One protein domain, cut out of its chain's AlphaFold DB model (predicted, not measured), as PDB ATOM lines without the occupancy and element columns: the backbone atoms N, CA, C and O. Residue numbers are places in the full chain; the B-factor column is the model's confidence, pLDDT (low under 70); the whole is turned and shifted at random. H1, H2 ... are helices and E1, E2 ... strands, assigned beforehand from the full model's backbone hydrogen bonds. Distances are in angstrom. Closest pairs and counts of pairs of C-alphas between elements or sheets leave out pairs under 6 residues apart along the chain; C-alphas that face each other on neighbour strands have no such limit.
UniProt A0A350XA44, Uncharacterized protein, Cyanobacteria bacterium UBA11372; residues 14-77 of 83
ATOM      1  N   VAL A  14     183.727 198.210 108.948       90.31
ATOM      2  CA  VAL A  14     184.316 198.375 107.622       90.31
ATOM      3  C   VAL A  14     184.401 197.002 106.974       90.31
ATOM      4  O   VAL A  14     184.988 196.081 107.545       90.31
ATOM      5  N   SER A  15     183.814 196.875 105.788       88.94
ATOM      6  CA  SER A  15     183.916 195.706 104.921       88.94
ATOM      7  C   SER A  15     184.795 196.008 103.712       88.94
ATOM      8  O   SER A  15     184.647 197.050 103.074       88.94
ATOM      9  N   ILE A  16     185.737 195.125 103.402       85.25
ATOM     10  CA  ILE A  16     186.721 195.305 102.339       85.25
ATOM     11  C   ILE A  16     186.775 194.019 101.521       85.25
ATOM     12  O   ILE A  16     187.396 193.040 101.924       85.25
ATOM     13  N   ASP A  17     186.165 194.040 100.339       71.44
ATOM     14  CA  ASP A  17     186.072 192.861  99.464       71.44
ATOM     15  C   ASP A  17     187.377 192.525  98.723       71.44
ATOM     16  O   ASP A  17     187.517 191.465  98.108       71.44
ATOM     17  N   ASN A  18     188.375 193.412  98.753       68.25
ATOM     18  CA  ASN A  18     189.621 193.197  98.025       68.25
ATOM     19  C   ASN A  18     190.659 192.448  98.874       68.25
ATOM     20  O   ASN A  18     191.525 193.059  99.506       68.25
ATOM     21  N   PHE A  19     190.599 191.114  98.829       59.66
ATOM     22  CA  PHE A  19     191.478 190.181  99.551       59.66
ATOM     23  C   PHE A  19     192.985 190.501  99.464       59.66
ATOM     24  O   PHE A  19     193.721 190.274 100.427       59.66
ATOM     25  N   SER A  20     193.462 191.061  98.345       58.41
ATOM     26  CA  SER A  20     194.877 191.419  98.154       58.41
ATOM     27  C   SER A  20     195.313 192.670  98.929       58.41
ATOM     28  O   SER A  20     196.501 192.827  99.205       58.41
ATOM     29  N   GLN A  21     194.369 193.558  99.262       56.81
ATOM     30  CA  GLN A  21     194.588 194.741 100.106       56.81
ATOM     31  C   GLN A  21     194.294 194.440 101.581       56.81
ATOM     32  O   GLN A  21     194.975 194.975 102.450       56.81
ATOM     33  N   VAL A  22     193.344 193.536 101.850       56.12
ATOM     34  CA  VAL A  22     192.961 193.073 103.194       56.12
ATOM     35  C   VAL A  22     194.157 192.464 103.923       56.12
ATOM     36  O   VAL A  22     194.538 192.989 104.963       56.12
ATOM     37  N   ARG A  23     194.851 191.480 103.329       57.59
ATOM     38  CA  ARG A  23     195.972 190.756 103.974       57.59
ATOM     39  C   ARG A  23     197.161 191.610 104.429       57.59
ATOM     40  O   ARG A  23     197.986 191.110 105.182       57.59
ATOM     41  N   VAL A  24     197.270 192.853 103.966       57.09
ATOM     42  CA  VAL A  24     198.336 193.775 104.390       57.09
ATOM     43  C   VAL A  24     198.052 194.345 105.785       57.09
ATOM     44  O   VAL A  24     198.979 194.620 106.533       57.09
ATOM     45  N   VAL A  25     196.775 194.502 106.157       56.56
ATOM     46  CA  VAL A  25     196.375 195.206 107.389       56.56
ATOM     47  C   VAL A  25     195.480 194.345 108.291       56.56
ATOM     48  O   VAL A  25     195.581 194.438 109.514       56.56
ATOM     49  N   VAL A  26     194.639 193.473 107.723       60.16
ATOM     50  CA  VAL A  26     193.601 192.708 108.432       60.16
ATOM     51  C   VAL A  26     193.350 191.324 107.822       60.16
ATOM     52  O   VAL A  26     193.381 191.130 106.619       60.16
ATOM     53  N   GLU A  27     193.086 190.329 108.668       63.84
ATOM     54  CA  GLU A  27     192.880 188.930 108.245       63.84
ATOM     55  C   GLU A  27     191.418 188.614 107.874       63.84
ATOM     56  O   GLU A  27     191.149 187.662 107.144       63.84
ATOM     57  N   HIS A  28     190.471 189.438 108.336       68.19
ATOM     58  CA  HIS A  28     189.039 189.281 108.080       68.19
ATOM     59  C   HIS A  28     188.504 190.429 107.215       68.19
ATOM     60  O   HIS A  28     188.901 191.577 107.430       68.19
ATOM     61  N   PRO A  29     187.580 190.150 106.278       73.75
ATOM     62  CA  PRO A  29     187.060 191.146 105.345       73.75
ATOM     63  C   PRO A  29     186.105 192.148 105.998       73.75
ATOM     64  O   PRO A  29     185.755 193.125 105.353       73.75
ATOM     65  N   MET A  30     185.658 191.926 107.239       83.31
ATOM     66  CA  MET A  30     184.656 192.760 107.903       83.31
ATOM     67  C   MET A  30     184.978 192.904 109.393       83.31
ATOM     68  O   MET A  30     185.005 191.905 110.112       83.31
ATOM     69  N   LEU A  31     185.275 194.121 109.850       87.00
ATOM     70  CA  LEU A  31     185.771 194.384 111.209       87.00
ATOM     71  C   LEU A  31     185.275 195.726 111.736       87.00
ATOM     72  O   LEU A  31     185.051 196.660 110.963       87.00
ATOM     73  N   LYS A  32     185.156 195.850 113.063       91.31
ATOM     74  CA  LYS A  32     184.894 197.157 113.681       91.31
ATOM     75  C   LYS A  32     186.118 198.058 113.557       91.31
ATOM     76  O   LYS A  32     187.247 197.579 113.660       91.31
ATOM     77  N   VAL A  33     185.909 199.367 113.437       90.06
ATOM     78  CA  VAL A  33     186.998 200.357 113.340       90.06
ATOM     79  C   VAL A  33     187.996 200.214 114.490       90.06
ATOM     80  O   VAL A  33     189.195 200.182 114.240       90.06
ATOM     81  N   LYS A  34     187.544 200.003 115.732       89.38
ATOM     82  CA  LYS A  34     188.452 199.791 116.878       89.38
ATOM     83  C   LYS A  34     189.386 198.578 116.724       89.38
ATOM     84  O   LYS A  34     190.522 198.587 117.190       89.38
ATOM     85  N   GLU A  35     188.900 197.510 116.093       86.31
ATOM     86  CA  GLU A  35     189.671 196.283 115.858       86.31
ATOM     87  C   GLU A  35     190.630 196.491 114.692       86.31
ATOM     88  O   GLU A  35     191.788 196.077 114.752       86.31
ATOM     89  N   PHE A  36     190.147 197.182 113.658       85.19
ATOM     90  CA  PHE A  36     190.942 197.602 112.521       85.19
ATOM     91  C   PHE A  36     192.118 198.479 112.963       85.19
ATOM     92  O   PHE A  36     193.246 198.183 112.597       85.19
ATOM     93  N   GLU A  37     191.898 199.492 113.804       83.50
ATOM     94  CA  GLU A  37     192.956 200.367 114.331       83.50
ATOM     95  C   GLU A  37     194.014 199.595 115.122       83.50
ATOM     96  O   GLU A  37     195.210 199.825 114.940       83.50
ATOM     97  N   SER A  38     193.589 198.668 115.984       83.44
ATOM     98  CA  SER A  38     194.500 197.828 116.767       83.44
ATOM     99  C   SER A  38     195.400 196.981 115.860       83.44
ATOM    100  O   SER A  38     196.620 196.965 116.023       83.44
ATOM    101  N   LYS A  39     194.818 196.340 114.839       78.94
ATOM    102  CA  LYS A  39     195.560 195.522 113.868       78.94
ATOM    103  C   LYS A  39     196.434 196.367 112.940       78.94
ATOM    104  O   LYS A  39     197.577 196.004 112.680       78.94
ATOM    105  N   ALA A  40     195.930 197.513 112.491       78.00
ATOM    106  CA  ALA A  40     196.650 198.440 111.630       78.00
ATOM    107  C   ALA A  40     197.888 199.008 112.324       78.00
ATOM    108  O   ALA A  40     198.946 199.048 111.708       78.00
ATOM    109  N   LYS A  41     197.798 199.373 113.611       75.56
ATOM    110  CA  LYS A  41     198.970 199.796 114.391       75.56
ATOM    111  C   LYS A  41     200.034 198.701 114.426       75.56
ATOM    112  O   LYS A  41     201.181 198.975 114.113       75.56
ATOM    113  N   THR A  42     199.662 197.461 114.729       71.81
ATOM    114  CA  THR A  42     200.625 196.349 114.800       71.81
ATOM    115  C   THR A  42     201.274 196.040 113.448       71.81
ATOM    116  O   THR A  42     202.472 195.777 113.398       71.81
ATOM    117  N   ASN A  43     200.508 196.102 112.354       69.75
ATOM    118  CA  ASN A  43     200.973 195.689 111.027       69.75
ATOM    119  C   ASN A  43     201.658 196.811 110.224       69.75
ATOM    120  O   ASN A  43     202.479 196.511 109.369       69.75
ATOM    121  N   LEU A  44     201.356 198.087 110.498       66.38
ATOM    122  CA  LEU A  44     201.891 199.243 109.754       66.38
ATOM    123  C   LEU A  44     203.017 199.992 110.482       66.38
ATOM    124  O   LEU A  44     203.527 200.979 109.961       66.38
ATOM    125  N   LEU A  45     203.432 199.540 111.671       59.00
ATOM    126  CA  LEU A  45     204.612 200.063 112.381       59.00
ATOM    127  C   LEU A  45     205.958 199.628 111.745       59.00
ATOM    128  O   LEU A  45     207.018 199.880 112.316       59.00
ATOM    129  N   GLY A  46     205.934 198.998 110.564       57.47
ATOM    130  CA  GLY A  46     207.108 198.704 109.740       57.47
ATOM    131  C   GLY A  46     207.461 199.828 108.755       57.47
ATOM    132  O   GLY A  46     206.736 200.808 108.596       57.47
ATOM    133  N   THR A  47     208.597 199.700 108.065       54.06
ATOM    134  CA  THR A  47     208.932 200.595 106.947       54.06
ATOM    135  C   THR A  47     207.977 200.317 105.783       54.06
ATOM    136  O   THR A  47     207.905 199.181 105.323       54.06
ATOM    137  N   TYR A  48     207.263 201.352 105.313       58.94
ATOM    138  CA  TYR A  48     206.384 201.324 104.130       58.94
ATOM    139  C   TYR A  48     207.177 200.938 102.873       58.94
ATOM    140  O   TYR A  48     207.586 201.794 102.086       58.94
ATOM    141  N   THR A  49     207.458 199.653 102.704       57.75
ATOM    142  CA  THR A  49     208.235 199.121 101.579       57.75
ATOM    143  C   THR A  49     207.312 198.546 100.511       57.75
ATOM    144  O   THR A  49     207.715 198.418  99.354       57.75
ATOM    145  N   ASP A  50     206.045 198.287 100.853       66.88
ATOM    146  CA  ASP A  50     205.044 197.792  99.925       66.88
ATOM    147  C   ASP A  50     204.149 198.925  99.395       66.88
ATOM    148  O   ASP A  50     203.512 199.680 100.134       66.88
ATOM    149  N   LYS A  51     204.020 199.016  98.065       64.44
ATOM    150  CA  LYS A  51     203.116 199.967  97.389       64.44
ATOM    151  C   LYS A  51     201.660 199.840  97.859       64.44
ATOM    152  O   LYS A  51     200.895 200.800  97.759       64.44
ATOM    153  N   ARG A  52     201.262 198.666  98.359       63.81
ATOM    154  CA  ARG A  52     199.934 198.418  98.931       63.81
ATOM    155  C   ARG A  52     199.737 199.157 100.250       63.81
ATOM    156  O   ARG A  52     198.648 199.679 100.454       63.81
ATOM    157  N   GLU A  53     200.765 199.261 101.091       69.38
ATOM    158  CA  GLU A  53     200.727 200.016 102.354       69.38
ATOM    159  C   GLU A  53     200.602 201.518 102.084       69.38
ATOM    160  O   GLU A  53     199.773 202.195 102.689       69.38
ATOM    161  N   VAL A  54     201.345 202.022 101.091       73.25
ATOM    162  CA  VAL A  54     201.276 203.430 100.666       73.25
ATOM    163  C   VAL A  54     199.854 203.810 100.253       73.25
ATOM    164  O   VAL A  54     199.362 204.867 100.644       73.25
ATOM    165  N   LYS A  55     199.152 202.929  99.529       79.88
ATOM    166  CA  LYS A  55     197.780 203.181  99.069       79.88
ATOM    167  C   LYS A  55     196.789 203.397 100.216       79.88
ATOM    168  O   LYS A  55     195.865 204.189 100.057       79.88
ATOM    169  N   TRP A  56     196.972 202.741 101.364       80.69
ATOM    170  CA  TRP A  56     196.112 202.943 102.535       80.69
ATOM    171  C   TRP A  56     196.214 204.358 103.107       80.69
ATOM    172  O   TRP A  56     195.222 204.873 103.622       80.69
ATOM    173  N   VAL A  57     197.380 204.991 102.978       79.81
ATOM    174  CA  VAL A  57     197.651 206.345 103.478       79.81
ATOM    175  C   VAL A  57     197.356 207.403 102.411       79.81
ATOM    176  O   VAL A  57     196.841 208.474 102.726       79.81
ATOM    177  N   THR A  58     197.640 207.112 101.137       81.94
ATOM    178  CA  THR A  58     197.468 208.069 100.038       81.94
ATOM    179  C   THR A  58     196.061 208.056  99.471       81.94
ATOM    180  O   THR A  58     195.351 209.026  99.666       81.94
ATOM    181  N   ASP A  59     195.626 206.998  98.782       83.56
ATOM    182  CA  ASP A  59     194.396 206.952  97.965       83.56
ATOM    183  C   ASP A  59     193.189 206.333  98.663       83.56
ATOM    184  O   ASP A  59     192.041 206.630  98.320       83.56
ATOM    185  N   GLY A  60     193.449 205.531  99.684       84.00
ATOM    186  CA  GLY A  60     192.451 204.723 100.351       84.00
ATOM    187  C   GLY A  60     192.046 203.492  99.561       84.00
ATOM    188  O   GLY A  60     192.338 203.318  98.372       84.00
ATOM    189  N   VAL A  61     191.332 202.624 100.256       86.00
ATOM    190  CA  VAL A  61     190.854 201.347  99.741       86.00
ATOM    191  C   VAL A  61     189.338 201.387  99.673       86.00
ATOM    192  O   VAL A  61     188.692 201.870 100.597       86.00
ATOM    193  N   ASN A  62     188.773 200.908  98.564       88.12
ATOM    194  CA  ASN A  62     187.323 200.796  98.419       88.12
ATOM    195  C   ASN A  62     186.776 199.861  99.502       88.12
ATOM    196  O   ASN A  62     187.313 198.770  99.702       88.12
ATOM    197  N   CYS A  63     185.713 200.294 100.165       89.31
ATOM    198  CA  CYS A  63     185.080 199.562 101.248       89.31
ATOM    199  C   CYS A  63     183.578 199.842 101.290       89.31
ATOM    200  O   CYS A  63     183.084 200.795 100.677       89.31
ATOM    201  N   GLU A  64     182.872 199.045 102.074       91.62
ATOM    202  CA  GLU A  64     181.525 199.345 102.541       91.62
ATOM    203  C   GLU A  64     181.580 199.626 104.043       91.62
ATOM    204  O   GLU A  64     182.347 199.002 104.774       91.62
ATOM    205  N   ILE A  65     180.816 200.609 104.501       91.69
ATOM    206  CA  ILE A  65     180.759 201.025 105.900       91.69
ATOM    207  C   ILE A  65     179.340 200.793 106.396       91.69
ATOM    208  O   ILE A  65     178.384 201.229 105.757       91.69
ATOM    209  N   LEU A  66     179.214 200.149 107.549       92.88
ATOM    210  CA  LEU A  66     177.963 200.023 108.280       92.88
ATOM    211  C   LEU A  66     178.068 200.817 109.577       92.88
ATOM    212  O   LEU A  66     178.913 200.528 110.430       92.88
ATOM    213  N   LYS A  67     177.185 201.802 109.730       91.88
ATOM    214  CA  LYS A  67     177.031 202.559 110.973       91.88
ATOM    215  C   LYS A  67     175.987 201.880 111.868       91.88
ATOM    216  O   LYS A  67     175.019 201.329 111.342       91.88
ATOM    217  N   PRO A  68     176.119 201.930 113.205       89.06
ATOM    218  CA  PRO A  68     175.086 201.422 114.103       89.06
ATOM    219  C   PRO A  68     173.716 202.055 113.811       89.06
ATOM    220  O   PRO A  68     173.579 203.275 113.847       89.06
ATOM    221  N   GLY A  69     172.711 201.225 113.523       90.75
ATOM    222  CA  GLY A  69     171.351 201.679 113.203       90.75
ATOM    223  C   GLY A  69     171.177 202.308 111.815       90.75
ATOM    224  O   GLY A  69     170.116 202.864 111.549       90.75
ATOM    225  N   GLY A  70     172.193 202.243 110.949       91.06
ATOM    226  CA  GLY A  70     172.123 202.694 109.559       91.06
ATOM    227  C   GLY A  70     172.276 201.551 108.555       91.06
ATOM    228  O   GLY A  70     172.434 200.390 108.928       91.06
ATOM    229  N   ASP A  71     172.267 201.913 107.275       93.94
ATOM    230  CA  ASP A  71     172.488 200.997 106.156       93.94
ATOM    231  C   ASP A  71     173.963 200.914 105.746       93.94
ATOM    232  O   ASP A  71     174.796 201.747 106.121       93.94
ATOM    233  N   TRP A  72     174.277 199.915 104.921       91.94
ATOM    234  CA  TRP A  72     175.572 199.798 104.257       91.94
ATOM    235  C   TRP A  72     175.787 200.922 103.242       91.94
ATOM    236  O   TRP A  72     174.942 201.190 102.389       91.94
ATOM    237  N   GLN A  73     176.959 201.551 103.302       92.44
ATOM    238  CA  GLN A  73     177.343 202.640 102.409       92.44
ATOM    239  C   GLN A  73     178.693 202.365 101.753       92.44
ATOM    240  O   GLN A  73     179.684 202.096 102.428       92.44
ATOM    241  N   LYS A  74     178.755 202.487 100.425       91.44
ATOM    242  CA  LYS A  74     180.007 202.372  99.668       91.44
ATOM    243  C   LYS A  74     180.865 203.618  99.848       91.44
ATOM    244  O   LYS A  74     180.368 204.739  99.785       91.44
ATOM    245  N   GLY A  75     182.169 203.419 100.000       89.38
ATOM    246  CA  GLY A  75     183.123 204.506 100.162       89.38
ATOM    247  C   GLY A  75     184.571 204.063  99.996       89.38
ATOM    248  O   GLY A  75     184.873 203.016  99.420       89.38
ATOM    249  N   LYS A  76     185.480 204.902 100.496       88.75
ATOM    250  CA  LYS A  76     186.902 204.584 100.621       88.75
ATOM    251  C   LYS A  76     187.351 204.808 102.054       88.75
ATOM    252  O   LYS A  76     187.110 205.878 102.606       88.75
ATOM    253  N   VAL A  77     188.067 203.839 102.609       87.69
ATOM    254  CA  VAL A  77     188.744 203.975 103.899       87.69
ATOM    255  C   VAL A  77     190.194 204.389 103.669       87.69
ATOM    256  O   VAL A  77     190.877 203.859 102.792       87.69
TER     257      VAL A  77
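Overview. This is residues 14 to 77 of the 83 residues of an uncharacterized protein of Cyanobacteria bacterium UBA11372 (UniProt A0A350XA44). The printed part is an elongated body with a two-strand antiparallel hairpin, E2 and E3, at one end and three helices towards the other. H2 runs lengthwise along one side, H3 belongs to the other side, and H1 meets H2 with its last residue, Val 25, about perpendicular to it, and also reaches H3; the turn of the hairpin and the link from H2 to H3 make the two far ends. The 64 printed residues hold three named helices and three named strands in the order H1, E1, H2, H3, E2, E3, a mixed class of helices and strands. By its radius of gyration of the C-alphas, 11.8 A, the whole is compact, and its spans are 38 by 20 by 18 A.

Arrangement. Start at H1, residues 19 to 25. It touches H2, residues 33 to 44, about perpendicular at 79 degrees; the closest C-alphas, of Val 25 and Ala 40, are 5.3 A apart. Look next at E1, residues 30 to 32, which pairs with no named strand, is apart from H1 and meets H2 only through their link. H3, residues 51 to 58, only just touches H1, with 3 pairs of C-alphas within 8 A; the closest are those of Gln 21 and Arg 52, 6.6 A apart. The tilt of H1 to H3, 71 degrees, is only just about perpendicular. H2 and H3 are close but not clearly touching, the closest C-alphas being those of Leu 44 and Glu 53 at 7.5 A, with a steep tilt of 49 degrees, opposite ways. E2, residues 61 to 66, and E3, residues 72 to 77, form a hairpin, antiparallel at 145 degrees; find N 63 and O 75 at 2.9 A and N 65 and O 73 at 2.8 A, within hydrogen-bond range. E1 and E2 are near each other, while H2 is apart from both E2 and E3. In H2 every O i to N i+4 pair is within hydrogen-bond range; in H3 2 of 4 are, and in H1 1 of 3, beside 2 of 4 O i to N i+3 pairs.

Along the chain. Find C-alpha 19 at (191.478, 190.181, 99.551), where H1 begins its 10.5 A. E1 follows with 7.3 A. H2 runs 15.4 A from C-alpha 33 at (186.998, 200.357, 113.340), and H3 10.2 A. E2 covers 15.5 A, and E3 13.8 A to C-alpha 77 at (188.744, 203.975, 103.899).

Size, cuts and confidence. The C-alphas farthest apart, of Thr 49 and Gly 69, are 38.8 A from each other, while those of Val 14 and Val 77 are 8.1 A apart. The printed part has no cut and no long link. The mean pLDDT of the printed part is 77.3; look for values under 70 at residues 18 to 28 and 43 to 53 of this model.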